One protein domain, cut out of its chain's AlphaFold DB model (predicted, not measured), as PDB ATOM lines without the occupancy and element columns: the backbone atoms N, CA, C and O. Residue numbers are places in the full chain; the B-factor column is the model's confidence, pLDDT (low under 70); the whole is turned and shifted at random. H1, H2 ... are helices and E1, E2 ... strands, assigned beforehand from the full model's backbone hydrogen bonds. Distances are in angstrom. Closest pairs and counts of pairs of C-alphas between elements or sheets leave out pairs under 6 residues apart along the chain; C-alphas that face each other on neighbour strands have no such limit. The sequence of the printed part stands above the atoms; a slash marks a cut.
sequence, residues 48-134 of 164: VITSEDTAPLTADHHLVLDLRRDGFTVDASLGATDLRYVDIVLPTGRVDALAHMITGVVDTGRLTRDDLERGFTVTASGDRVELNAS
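AT A GLANCE: This is residues 48 to 134 of the 164 residues of an uncharacterized protein of Deltaproteobacteria bacterium (UniProt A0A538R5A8). Two small three-stranded sheets, E2 E5 E6 and E1 E3 E4, lie partly face to face as a wedge; they come near each other at E1 and E2, and the helix H3 spans the wider side between E3 and E6. The short helices H1 and H2 sit together at one end, and H4 packs at the far end of the E5 and E6 hairpin. The printed part has 87 residues, in the order H1 E1 E2 H2 E3 E4 H3 H4 E5 E6; the class is mixed, helices and strands. E2 E5 E6 is antiparallel in that order, and E1 E3 E4 is mixed. The whole is compact, with a radius of gyration of the C-alphas of 12.0 A and spans of 32 by 30 by 20 A.

IN THESE COORDINATES: Find C-alpha 120 at (43.687, 22.301, -36.318); from there E5, residues 120 to 125, runs 15.6 A. E6, residues 128 to 133, runs 16.4 A to C-alpha 133 at (46.714, 19.242, -36.166), and E2 is residues 72 to 74. In the other sheet look for E1 at residues 63 to 66, E3 at 86 to 89, 10.2 A long, and E4 at 95 to 97. H3, residues 98 to 107, begins at (44.115, 32.180, -42.590) and is 14.4 A long. H1 is residues 51 to 54, H2 82 to 85 and H4 113 to 116.

HOW THE PARTS SIT: Start at the hairpin E5 and E6, antiparallel at 155 degrees, where N 123 and O 130 are 2.9 A apart. On the other side of E5, E2 is antiparallel at 153 degrees, with N 74 and O 120 at 2.7 A. Residues 48 to 49 pair, parallel, with residues 73 to 74 of E2. In the other sheet, E1 and E3 are parallel at 25 degrees, with N 65 and O 87 at 2.8 A; E3 and E4 form an antiparallel hairpin at 151 degrees, with N 88 and O 96 at 2.8 A. H3 is on the sheet E1 E3 E4; its closest C-alphas to E3 are those of Leu 98 and Asp 87, 5.6 A apart. H3 only grazes the sheet E2 E5 E6, and its closest C-alphas to E6 are those of Val 105 and Leu 131, 7.7 A apart. H2 touches H3, the closest C-alphas being those of Leu 83 and Ala 99 at 5.6 A. H1 and H2 only just touch, with 3 pairs of C-alphas within 8 A, the closest those of Thr 54 and Asp 82 at 6.0 A. H4 only grazes the sheet E2 E5 E6; the C-alphas of Asp 115 and Ala 133, its closest to E6, are 5.2 A apart. In H3 every O i to N i+4 pair is within hydrogen-bond range; H1, H2 and H4 are too short for such a pair.

THE WHOLE: Look at the C-alphas of Pro 56 and Gly 126, the two farthest apart, at 32.3 A. The printed part has no cut and no long link. Its mean pLDDT is 83.0, and residue 134 alone is under 70.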
ATOM      1  N   VAL A  48      37.463  28.052 -29.718       85.31
ATOM      2  CA  VAL A  48      37.096  27.190 -30.843       85.31
ATOM      3  C   VAL A  48      36.294  28.016 -31.846       85.31
ATOM      4  O   VAL A  48      35.335  28.684 -31.465       85.31
ATOM      5  N   ILE A  49      36.712  27.994 -33.106       85.75
ATOM      6  CA  ILE A  49      36.073  28.662 -34.238       85.75
ATOM      7  C   ILE A  49      35.386  27.593 -35.082       85.75
ATOM      8  O   ILE A  49      36.019  26.620 -35.497       85.75
ATOM      9  N   THR A  50      34.093  27.780 -35.321       86.12
ATOM     10  CA  THR A  50      33.202  26.817 -35.980       86.12
ATOM     11  C   THR A  50      32.530  27.427 -37.207       86.12
ATOM     12  O   THR A  50      32.569  28.642 -37.423       86.12
ATOM     13  N   SER A  51      31.888  26.598 -38.036       82.12
ATOM     14  CA  SER A  51      31.109  27.103 -39.174       82.12
ATOM     15  C   SER A  51      30.017  28.093 -38.749       82.12
ATOM     16  O   SER A  51      29.640  28.954 -39.531       82.12
ATOM     17  N   GLU A  52      29.515  28.021 -37.511       82.56
ATOM     18  CA  GLU A  52      28.516  28.967 -36.996       82.56
ATOM     19  C   GLU A  52      29.086  30.381 -36.809       82.56
ATOM     20  O   GLU A  52      28.376  31.359 -37.046       82.56
ATOM     21  N   ASP A  53      30.371  30.507 -36.460       82.12
ATOM     22  CA  ASP A  53      31.051  31.805 -36.341       82.12
ATOM     23  C   ASP A  53      31.203  32.505 -37.703       82.12
ATOM     24  O   ASP A  53      31.281  33.731 -37.773       82.12
ATOM     25  N   THR A  54      31.260  31.724 -38.785       82.19
ATOM     26  CA  THR A  54      31.475  32.213 -40.156       82.19
ATOM     27  C   THR A  54      30.200  32.243 -40.997       82.19
ATOM     28  O   THR A  54      30.121  33.016 -41.948       82.19
ATOM     29  N   ALA A  55      29.160  31.504 -40.605       81.25
ATOM     30  CA  ALA A  55      27.853  31.484 -41.253       81.25
ATOM     31  C   ALA A  55      27.212  32.869 -41.497       81.25
ATOM     32  O   ALA A  55      26.595  33.039 -42.551       81.25
ATOM     33  N   PRO A  56      27.310  33.866 -40.587       80.81
ATOM     34  CA  PRO A  56      26.736  35.188 -40.836       80.81
ATOM     35  C   PRO A  56      27.638  36.103 -41.681       80.81
ATOM     36  O   PRO A  56      27.229  37.220 -42.001       80.81
ATOM     37  N   LEU A  57      28.864  35.681 -42.005       83.81
ATOM     38  CA  LEU A  57      29.832  36.511 -42.714       83.81
ATOM     39  C   LEU A  57      29.520  36.569 -44.213       83.81
ATOM     40  O   LEU A  57      29.065  35.610 -44.833       83.81
ATOM     41  N   THR A  58      29.782  37.729 -44.805       78.38
ATOM     42  CA  THR A  58      29.674  37.971 -46.247       78.38
ATOM     43  C   THR A  58      31.030  38.400 -46.797       78.38
ATOM     44  O   THR A  58      31.967  38.604 -46.037       78.38
ATOM     45  N   ALA A  59      31.148  38.581 -48.115       71.88
ATOM     46  CA  ALA A  59      32.408  38.965 -48.763       71.88
ATOM     47  C   ALA A  59      33.071  40.240 -48.195       71.88
ATOM     48  O   ALA A  59      34.275  40.403 -48.350       71.88
ATOM     49  N   ASP A  60      32.306  41.113 -47.533       76.25
ATOM     50  CA  ASP A  60      32.807  42.347 -46.914       76.25
ATOM     51  C   ASP A  60      33.034  42.220 -45.393       76.25
ATOM     52  O   ASP A  60      33.536  43.151 -44.763       76.25
ATOM     53  N   HIS A  61      32.654  41.093 -44.781       82.94
ATOM     54  CA  HIS A  61      32.764  40.856 -43.342       82.94
ATOM     55  C   HIS A  61      33.704  39.692 -43.072       82.94
ATOM     56  O   HIS A  61      33.428  38.555 -43.441       82.94
ATOM     57  N   HIS A  62      34.814  39.982 -42.403       85.06
ATOM     58  CA  HIS A  62      35.812  38.986 -42.042       85.06
ATOM     59  C   HIS A  62      35.866  38.828 -40.519       85.06
ATOM     60  O   HIS A  62      35.793  39.803 -39.766       85.06
ATOM     61  N   LEU A  63      36.009  37.588 -40.060       86.62
ATOM     62  CA  LEU A  63      36.324  37.262 -38.680       86.62
ATOM     63  C   LEU A  63      37.817  37.492 -38.459       86.62
ATOM     64  O   LEU A  63      38.644  36.814 -39.060       86.62
ATOM     65  N   VAL A  64      38.154  38.427 -37.576       87.75
ATOM     66  CA  VAL A  64      39.545  38.741 -37.244       87.75
ATOM     67  C   VAL A  64      39.939  38.036 -35.949       87.75
ATOM     68  O   VAL A  64      39.358  38.296 -34.893       87.75
ATOM     69  N   LEU A  65      40.939  37.161 -36.027       87.38
ATOM     70  CA  LEU A  65      41.516  36.445 -34.891       87.38
ATOM     71  C   LEU A  65      42.866  37.066 -34.516       87.38
ATOM     72  O   LEU A  65      43.746  37.211 -35.362       87.38
ATOM     73  N   ASP A  66      43.041  37.452 -33.253       88.19
ATOM     74  CA  ASP A  66      44.260  38.124 -32.788       88.19
ATOM     75  C   ASP A  66      45.211  37.156 -32.071       88.19
ATOM     76  O   ASP A  66      45.078  36.913 -30.871       88.19
ATOM     77  N   LEU A  67      46.205  36.636 -32.803       85.81
ATOM     78  CA  LEU A  67      47.204  35.699 -32.265       85.81
ATOM     79  C   LEU A  67      48.217  36.356 -31.323       85.81
ATOM     80  O   LEU A  67      49.042  35.664 -30.732       85.81
ATOM     81  N   ARG A  68      48.196  37.687 -31.172       83.50
ATOM     82  CA  ARG A  68      49.037  38.368 -30.171       83.50
ATOM     83  C   ARG A  68      48.574  38.083 -28.749       83.50
ATOM     84  O   ARG A  68      49.334  38.324 -27.816       83.50
ATOM     85  N   ARG A  69      47.313  37.675 -28.588       76.56
ATOM     86  CA  ARG A  69      46.669  37.494 -27.288       76.56
ATOM     87  C   ARG A  69      46.421  36.031 -26.984       76.56
ATOM     88  O   ARG A  69      46.826  35.573 -25.923       76.56
ATOM     89  N   ASP A  70      45.802  35.319 -27.920       78.50
ATOM     90  CA  ASP A  70      45.272  33.983 -27.667       78.50
ATOM     91  C   ASP A  70      45.597  33.018 -28.818       78.50
ATOM     92  O   ASP A  70      45.827  33.426 -29.959       78.50
ATOM     93  N   GLY A  71      45.614  31.723 -28.500       83.12
ATOM     94  CA  GLY A  71      45.535  30.645 -29.481       83.12
ATOM     95  C   GLY A  71      44.085  30.377 -29.882       83.12
ATOM     96  O   GLY A  71      43.148  30.634 -29.120       83.12
ATOM     97  N   PHE A  72      43.888  29.855 -31.091       86.12
ATOM     98  CA  PHE A  72      42.561  29.509 -31.602       86.12
ATOM     99  C   PHE A  72      42.559  28.088 -32.137       86.12
ATOM    100  O   PHE A  72      43.493  27.669 -32.818       86.12
ATOM    101  N   THR A  73      41.484  27.354 -31.880       86.12
ATOM    102  CA  THR A  73      41.257  26.048 -32.500       86.12
ATOM    103  C   THR A  73      40.221  26.197 -33.600       86.12
ATOM    104  O   THR A  73      39.134  26.702 -33.361       86.12
ATOM    105  N   VAL A  74      40.552  25.774 -34.810       86.62
ATOM    106  CA  VAL A  74      39.645  25.739 -35.952       86.62
ATOM    107  C   VAL A  74      39.051  24.345 -36.035       86.62
ATOM    108  O   VAL A  74      39.770  23.358 -36.202       86.62
ATOM    109  N   ASP A  75      37.735  24.269 -35.884       86.06
ATOM    110  CA  ASP A  75      37.007  23.013 -35.940       86.06
ATOM    111  C   ASP A  75      36.912  22.473 -37.375       86.06
ATOM    112  O   ASP A  75      36.919  23.227 -38.349       86.06
ATOM    113  N   ALA A  76      36.767  21.154 -37.503       82.38
ATOM    114  CA  ALA A  76      36.577  20.479 -38.787       82.38
ATOM    115  C   ALA A  76      35.319  20.940 -39.548       82.38
ATOM    116  O   ALA A  76      35.235  20.767 -40.764       82.38
ATOM    117  N   SER A  77      34.331  21.511 -38.850       82.62
ATOM    118  CA  SER A  77      33.145  22.106 -39.474       82.62
ATOM    119  C   SER A  77      33.470  23.302 -40.370       82.62
ATOM    120  O   SER A  77      32.686  23.581 -41.277       82.62
ATOM    121  N   LEU A  78      34.605  23.987 -40.168       82.06
ATOM    122  CA  LEU A  78      35.026  25.086 -41.035       82.06
ATOM    123  C   LEU A  78      35.510  24.548 -42.385       82.06
ATOM    124  O   LEU A  78      36.602  23.991 -42.513       82.06
ATOM    125  N   GLY A  79      34.711  24.755 -43.428       77.00
ATOM    126  CA  GLY A  79      35.082  24.377 -44.781       77.00
ATOM    127  C   GLY A  79      36.104  25.329 -45.407       77.00
ATOM    128  O   GLY A  79      36.323  26.461 -44.975       77.00
ATOM    129  N   ALA A  80      36.670  24.915 -46.543       73.56
ATOM    130  CA  ALA A  80      37.575  25.746 -47.349       73.56
ATOM    131  C   ALA A  80      36.937  27.048 -47.880       73.56
ATOM    132  O   ALA A  80      37.645  27.941 -48.349       73.56
ATOM    133  N   THR A  81      35.607  27.146 -47.870       79.81
ATOM    134  CA  THR A  81      34.881  28.378 -48.205       79.81
ATOM    135  C   THR A  81      34.844  29.329 -47.014       79.81
ATOM    136  O   THR A  81      35.069  30.521 -47.197       79.81
ATOM    137  N   ASP A  82      34.647  28.799 -45.810       82.94
ATOM    138  CA  ASP A  82      34.518  29.569 -44.572       82.94
ATOM    139  C   ASP A  82      35.860  30.167 -44.141       82.94
ATOM    140  O   ASP A  82      35.937  31.325 -43.734       82.94
ATOM    141  N   LEU A  83      36.950  29.418 -44.354       83.25
ATOM    142  CA  LEU A  83      38.329  29.856 -44.098       83.25
ATOM    143  C   LEU A  83      38.735  31.122 -44.871       83.25
ATOM    144  O   LEU A  83      39.722  31.767 -44.519       83.25
ATOM    145  N   ARG A  84      38.002  31.477 -45.932       84.12
ATOM    146  CA  ARG A  84      38.255  32.679 -46.745       84.12
ATOM    147  C   ARG A  84      37.821  33.958 -46.044       84.12
ATOM    148  O   ARG A  84      38.319  35.020 -46.391       84.12
ATOM    149  N   TYR A  85      36.909  33.840 -45.084       86.69
ATOM    150  CA  TYR A  85      36.389  34.955 -44.300       86.69
ATOM    151  C   TYR A  85      37.107  35.094 -42.957       86.69
ATOM    152  O   TYR A  85      36.620  35.799 -42.081       86.69
ATOM    153  N   VAL A  86      38.229  34.395 -42.759       87.69
ATOM    154  CA  VAL A  86      38.987  34.427 -41.507       87.69
ATOM    155  C   VAL A  86      40.336  35.092 -41.745       87.69
ATOM    156  O   VAL A  86      41.206  34.549 -42.429       87.69
ATOM    157  N   ASP A  87      40.513  36.247 -41.115       90.56
ATOM    158  CA  ASP A  87      41.762  36.992 -41.084       90.56
ATOM    159  C   ASP A  87      42.443  36.829 -39.731       90.56
ATOM    160  O   ASP A  87      41.806  36.698 -38.684       90.56
ATOM    161  N   ILE A  88      43.768  36.858 -39.745       88.81
ATOM    162  CA  ILE A  88      44.592  36.631 -38.571       88.81
ATOM    163  C   ILE A  88      45.554  37.791 -38.391       88.81
ATOM    164  O   ILE A  88      46.331  38.125 -39.285       88.81
ATOM    165  N   VAL A  89      45.536  38.379 -37.198       89.44
ATOM    166  CA  VAL A  89      46.539  39.348 -36.765       89.44
ATOM    167  C   VAL A  89      47.721  38.587 -36.183       89.44
ATOM    168  O   VAL A  89      47.625  37.943 -35.141       89.44
ATOM    169  N   LEU A  90      48.847  38.668 -36.877       88.44
ATOM    170  CA  LEU A  90      50.104  38.042 -36.497       88.44
ATOM    171  C   LEU A  90      50.746  38.765 -35.298       88.44
ATOM    172  O   LEU A  90      50.499  39.959 -35.097       88.44
ATOM    173  N   PRO A  91      51.677  38.110 -34.575       82.94
ATOM    174  CA  PRO A  91      52.498  38.741 -33.533       82.94
ATOM    175  C   PRO A  91      53.168  40.049 -33.972       82.94
ATOM    176  O   PRO A  91      53.245  41.016 -33.219       82.94
ATOM    177  N   THR A  92      53.564  40.109 -35.244       86.62
ATOM    178  CA  THR A  92      54.185  41.277 -35.887       86.62
ATOM    179  C   THR A  92      53.230  42.459 -36.110       86.62
ATOM    180  O   THR A  92      53.661  43.520 -36.557       86.62
ATOM    181  N   GLY A  93      51.929  42.290 -35.850       84.81
ATOM    182  CA  GLY A  93      50.877  43.274 -36.124       84.81
ATOM    183  C   GLY A  93      50.387  43.288 -37.573       84.81
ATOM    184  O   GLY A  93      49.501  44.072 -37.908       84.81
ATOM    185  N   ARG A  94      50.936  42.430 -38.440       88.50
ATOM    186  CA  ARG A  94      50.435  42.234 -39.805       88.50
ATOM    187  C   ARG A  94      49.150  41.413 -39.788       88.50
ATOM    188  O   ARG A  94      49.050  40.463 -39.021       88.50
ATOM    189  N   VAL A  95      48.217  41.755 -40.668       88.94
ATOM    190  CA  VAL A  95      47.016  40.955 -40.921       88.94
ATOM    191  C   VAL A  95      47.262  40.093 -42.154       88.94
ATOM    192  O   VAL A  95      47.768  40.603 -43.157       88.94
ATOM    193  N   ASP A  96      46.946  38.806 -42.064       89.56
ATOM    194  CA  ASP A  96      47.010  37.866 -43.184       89.56
ATOM    195  C   ASP A  96      45.784  36.948 -43.182       89.56
ATOM    196  O   ASP A  96      45.195  36.690 -42.132       89.56
ATOM    197  N   ALA A  97      45.403  36.445 -44.352       88.06
ATOM    198  CA  ALA A  97      44.274  35.533 -44.471       88.06
ATOM    199  C   ALA A  97      44.675  34.141 -43.964       88.06
ATOM    200  O   ALA A  97      45.701  33.590 -44.381       88.06
ATOM    201  N   LEU A  98      43.844  33.521 -43.120       86.56
ATOM    202  CA  LEU A  98      44.115  32.180 -42.590       86.56
ATOM    203  C   LEU A  98      44.298  31.157 -43.722       86.56
ATOM    204  O   LEU A  98      45.202  30.322 -43.670       86.56
ATOM    205  N   ALA A  99      43.491  31.268 -44.780       86.38
ATOM    206  CA  ALA A  99      43.590  30.414 -45.957       86.38
ATOM    207  C   ALA A  99      44.999  30.422 -46.588       86.38
ATOM    208  O   ALA A  99      45.511  29.356 -46.925       86.38
ATOM    209  N   HIS A 100      45.655  31.586 -46.693       86.94
ATOM    210  CA  HIS A 100      47.006  31.682 -47.260       86.94
ATOM    211  C   HIS A 100      48.049  30.973 -46.396       86.94
ATOM    212  O   HIS A 100      48.916  30.270 -46.921       86.94
ATOM    213  N   MET A 101      47.951  31.115 -45.071       83.56
ATOM    214  CA  MET A 101      48.860  30.429 -44.154       83.56
ATOM    215  C   MET A 101      48.701  28.912 -44.239       83.56
ATOM    216  O   MET A 101      49.700  28.197 -44.311       83.56
ATOM    217  N   ILE A 102      47.459  28.421 -44.290       84.81
ATOM    218  CA  ILE A 102      47.176  26.991 -44.438       84.81
ATOM    219  C   ILE A 102      47.784  26.460 -45.735       84.81
ATOM    220  O   ILE A 102      48.473  25.443 -45.696       84.81
ATOM    221  N   THR A 103      47.588  27.150 -46.865       84.00
ATOM    222  CA  THR A 103      48.176  26.733 -48.148       84.00
ATOM    223  C   THR A 103      49.695  26.592 -48.042       84.00
ATOM    224  O   THR A 103      50.229  25.543 -48.391       84.00
ATOM    225  N   GLY A 104      50.391  27.571 -47.455       81.56
ATOM    226  CA  GLY A 104      51.846  27.489 -47.279       81.56
ATOM    227  C   GLY A 104      52.307  26.335 -46.376       81.56
ATOM    228  O   GLY A 104      53.363  25.738 -46.598       81.56
ATOM    229  N   VAL A 105      51.527  25.980 -45.353       80.62
ATOM    230  CA  VAL A 105      51.874  24.891 -44.419       80.62
ATOM    231  C   VAL A 105      51.585  23.514 -45.032       80.62
ATOM    232  O   VAL A 105      52.357  22.575 -44.824       80.62
ATOM    233  N   VAL A 106      50.522  23.401 -45.830       82.00
ATOM    234  CA  VAL A 106      50.203  22.186 -46.595       82.00
ATOM    235  C   VAL A 106      51.240  21.948 -47.691       82.00
ATOM    236  O   VAL A 106      51.748  20.836 -47.814       82.00
ATOM    237  N   ASP A 107      51.638  22.993 -48.422       80.06
ATOM    238  CA  ASP A 107      52.651  22.897 -49.482       80.06
ATOM    239  C   ASP A 107      54.030  22.483 -48.943       80.06
ATOM    240  O   ASP A 107      54.816  21.838 -49.636       80.06
ATOM    241  N   THR A 108      54.323  22.812 -47.681       80.25
ATOM    242  CA  THR A 108      55.552  22.381 -46.991       80.25
ATOM    243  C   THR A 108      55.438  20.999 -46.340       80.25
ATOM    244  O   THR A 108      56.408  20.527 -45.746       80.25
ATOM    245  N   GLY A 109      54.280  20.336 -46.444       76.81
ATOM    246  CA  GLY A 109      54.028  19.004 -45.889       76.81
ATOM    247  C   GLY A 109      53.945  18.960 -44.361       76.81
ATOM    248  O   GLY A 109      54.016  17.882 -43.775       76.81
ATOM    249  N   ARG A 110      53.824  20.118 -43.700       77.12
ATOM    250  CA  ARG A 110      53.732  20.217 -42.235       77.12
ATOM    251  C   ARG A 110      52.324  19.936 -41.710       77.12
ATOM    252  O   ARG A 110      52.193  19.514 -40.565       77.12
ATOM    253  N   LEU A 111      51.306  20.160 -42.538       80.06
ATOM    254  CA  LEU A 111      49.939  19.690 -42.324       80.06
ATOM    255  C   LEU A 111      49.490  18.882 -43.536       80.06
ATOM    256  O   LEU A 111      49.771  19.251 -44.676       80.06
ATOM    257  N   THR A 112      48.750  17.809 -43.288       82.38
ATOM    258  CA  THR A 112      48.058  17.068 -44.341       82.38
ATOM    259  C   THR A 112      46.620  17.555 -44.491       82.38
ATOM    260  O   THR A 112      46.065  18.221 -43.617       82.38
ATOM    261  N   ARG A 113      45.982  17.199 -45.607       79.56
ATOM    262  CA  ARG A 113      44.553  17.465 -45.805       79.56
ATOM    263  C   ARG A 113      43.690  16.761 -44.749       79.56
ATOM    264  O   ARG A 113      42.755  17.372 -44.249       79.56
ATOM    265  N   ASP A 114      44.067  15.546 -44.353       81.75
ATOM    266  CA  ASP A 114      43.394  14.785 -43.291       81.75
ATOM    267  C   ASP A 114      43.515  15.462 -41.915       81.75
ATOM    268  O   ASP A 114      42.672  15.266 -41.042       81.75
ATOM    269  N   ASP A 115      44.565  16.254 -41.686       81.81
ATOM    270  CA  ASP A 115      44.689  17.061 -40.469       81.81
ATOM    271  C   ASP A 115      43.718  18.241 -40.491       81.81
ATOM    272  O   ASP A 115      43.069  18.512 -39.488       81.81
ATOM    273  N   LEU A 116      43.561  18.898 -41.644       79.50
ATOM    274  CA  LEU A 116      42.583  19.976 -41.805       79.50
ATOM    275  C   LEU A 116      41.151  19.472 -41.598       79.50
ATOM    276  O   LEU A 116      40.365  20.122 -40.917       79.50
ATOM    277  N   GLU A 117      40.831  18.289 -42.127       82.50
ATOM    278  CA  GLU A 117      39.512  17.659 -41.989       82.50
ATOM    279  C   GLU A 117      39.205  17.183 -40.559       82.50
ATOM    280  O   GLU A 117      38.054  16.892 -40.241       82.50
ATOM    281  N   ARG A 118      40.208  17.113 -39.674       82.50
ATOM    282  CA  ARG A 118      40.039  16.786 -38.245       82.50
ATOM    283  C   ARG A 118      40.027  18.014 -37.334       82.50
ATOM    284  O   ARG A 118      39.785  17.870 -36.132       82.50
ATOM    285  N   GLY A 119      40.247  19.196 -37.902       82.81
ATOM    286  CA  GLY A 119      40.472  20.432 -37.169       82.81
ATOM    287  C   GLY A 119      41.946  20.641 -36.822       82.81
ATOM    288  O   GLY A 119      42.752  19.707 -36.749       82.81
ATOM    289  N   PHE A 120      42.317  21.899 -36.621       85.75
ATOM    290  CA  PHE A 120      43.687  22.301 -36.318       85.75
ATOM    291  C   PHE A 120      43.720  23.495 -35.373       85.75
ATOM    292  O   PHE A 120      42.824  24.329 -35.347       85.75
ATOM    293  N   THR A 121      44.790  23.601 -34.600       87.06
ATOM    294  CA  THR A 121      45.029  24.703 -33.676       87.06
ATOM    295  C   THR A 121      46.069  25.643 -34.272       87.06
ATOM    296  O   THR A 121      47.085  25.204 -34.817       87.06
ATOM    297  N   VAL A 122      45.803  26.941 -34.174       87.31
ATOM    298  CA  VAL A 122      46.665  28.030 -34.625       87.31
ATOM    299  C   VAL A 122      47.150  28.791 -33.400       87.31
ATOM    300  O   VAL A 122      46.354  29.360 -32.654       87.31
ATOM    301  N   THR A 123      48.461  28.817 -33.200       85.88
ATOM    302  CA  THR A 123      49.112  29.517 -32.089       85.88
ATOM    303  C   THR A 123      50.254  30.388 -32.589       85.88
ATOM    304  O   THR A 123      50.800  30.185 -33.675       85.88
ATOM    305  N   ALA A 124      50.630  31.383 -31.789       83.62
ATOM    306  CA  ALA A 124      51.860  32.135 -31.983       83.62
ATOM    307  C   ALA A 124      52.978  31.584 -31.090       83.62
ATOM    308  O   ALA A 124      52.771  31.295 -29.914       83.62
ATOM    309  N   SER A 125      54.181  31.491 -31.649       80.44
ATOM    310  CA  SER A 125      55.410  31.084 -30.969       80.44
ATOM    311  C   SER A 125      56.491  32.114 -31.291       80.44
ATOM    312  O   SER A 125      57.144  32.079 -32.341       80.44
ATOM    313  N   GLY A 126      56.601  33.124 -30.424       79.25
ATOM    314  CA  GLY A 126      57.379  34.335 -30.699       79.25
ATOM    315  C   GLY A 126      56.832  35.082 -31.919       79.25
ATOM    316  O   GLY A 126      55.650  35.410 -31.972       79.25
ATOM    317  N   ASP A 127      57.680  35.307 -32.923       76.62
ATOM    318  CA  ASP A 127      57.300  35.986 -34.173       76.62
ATOM    319  C   ASP A 127      56.709  35.044 -35.237       76.62
ATOM    320  O   ASP A 127      56.445  35.461 -36.368       76.62
ATOM    321  N   ARG A 128      56.545  33.753 -34.920       74.06
ATOM    322  CA  ARG A 128      56.096  32.726 -35.867       74.06
ATOM    323  C   ARG A 128      54.689  32.249 -35.540       74.06
ATOM    324  O   ARG A 128      54.308  32.191 -34.377       74.06
ATOM    325  N   VAL A 129      53.951  31.856 -36.575       82.44
ATOM    326  CA  VAL A 129      52.684  31.131 -36.424       82.44
ATOM    327  C   VAL A 129      52.953  29.640 -36.526       82.44
ATOM    328  O   VAL A 129      53.648  29.176 -37.436       82.44
ATOM    329  N   GLU A 130      52.400  28.894 -35.585       83.19
ATOM    330  CA  GLU A 130      52.405  27.445 -35.557       83.19
ATOM    331  C   GLU A 130      50.988  26.943 -35.828       83.19
ATOM    332  O   GLU A 130      50.025  27.363 -35.190       83.19
ATOM    333  N   LEU A 131      50.865  26.054 -36.813       84.69
ATOM    334  CA  LEU A 131      49.638  25.324 -37.088       84.69
ATOM    335  C   LEU A 131      49.902  23.876 -36.705       84.69
ATOM    336  O   LEU A 131      50.838  23.259 -37.219       84.69
ATOM    337  N   ASN A 132      49.092  23.357 -35.796       84.00
ATOM    338  CA  ASN A 132      49.200  22.000 -35.292       84.00
ATOM    339  C   ASN A 132      47.876  21.289 -35.545       84.00
ATOM    340  O   ASN A 132      46.822  21.842 -35.252       84.00
ATOM    341  N   ALA A 133      47.916  20.063 -36.066       79.94
ATOM    342  CA  ALA A 133      46.714  19.242 -36.166       79.94
ATOM    343  C   ALA A 133      46.062  19.148 -34.781       79.94
ATOM    344  O   ALA A 133      46.743  18.834 -33.795       79.94
ATOM    345  N   SER A 134      44.763  19.426 -34.691       68.62
ATOM    346  CA  SER A 134      44.066  19.283 -33.430       68.62
ATOM    347  C   SER A 134      44.068  17.801 -33.136       68.62
ATOM    348  O   SER A 134      43.482  16.986 -33.850       68.62
TER     349      SER A 134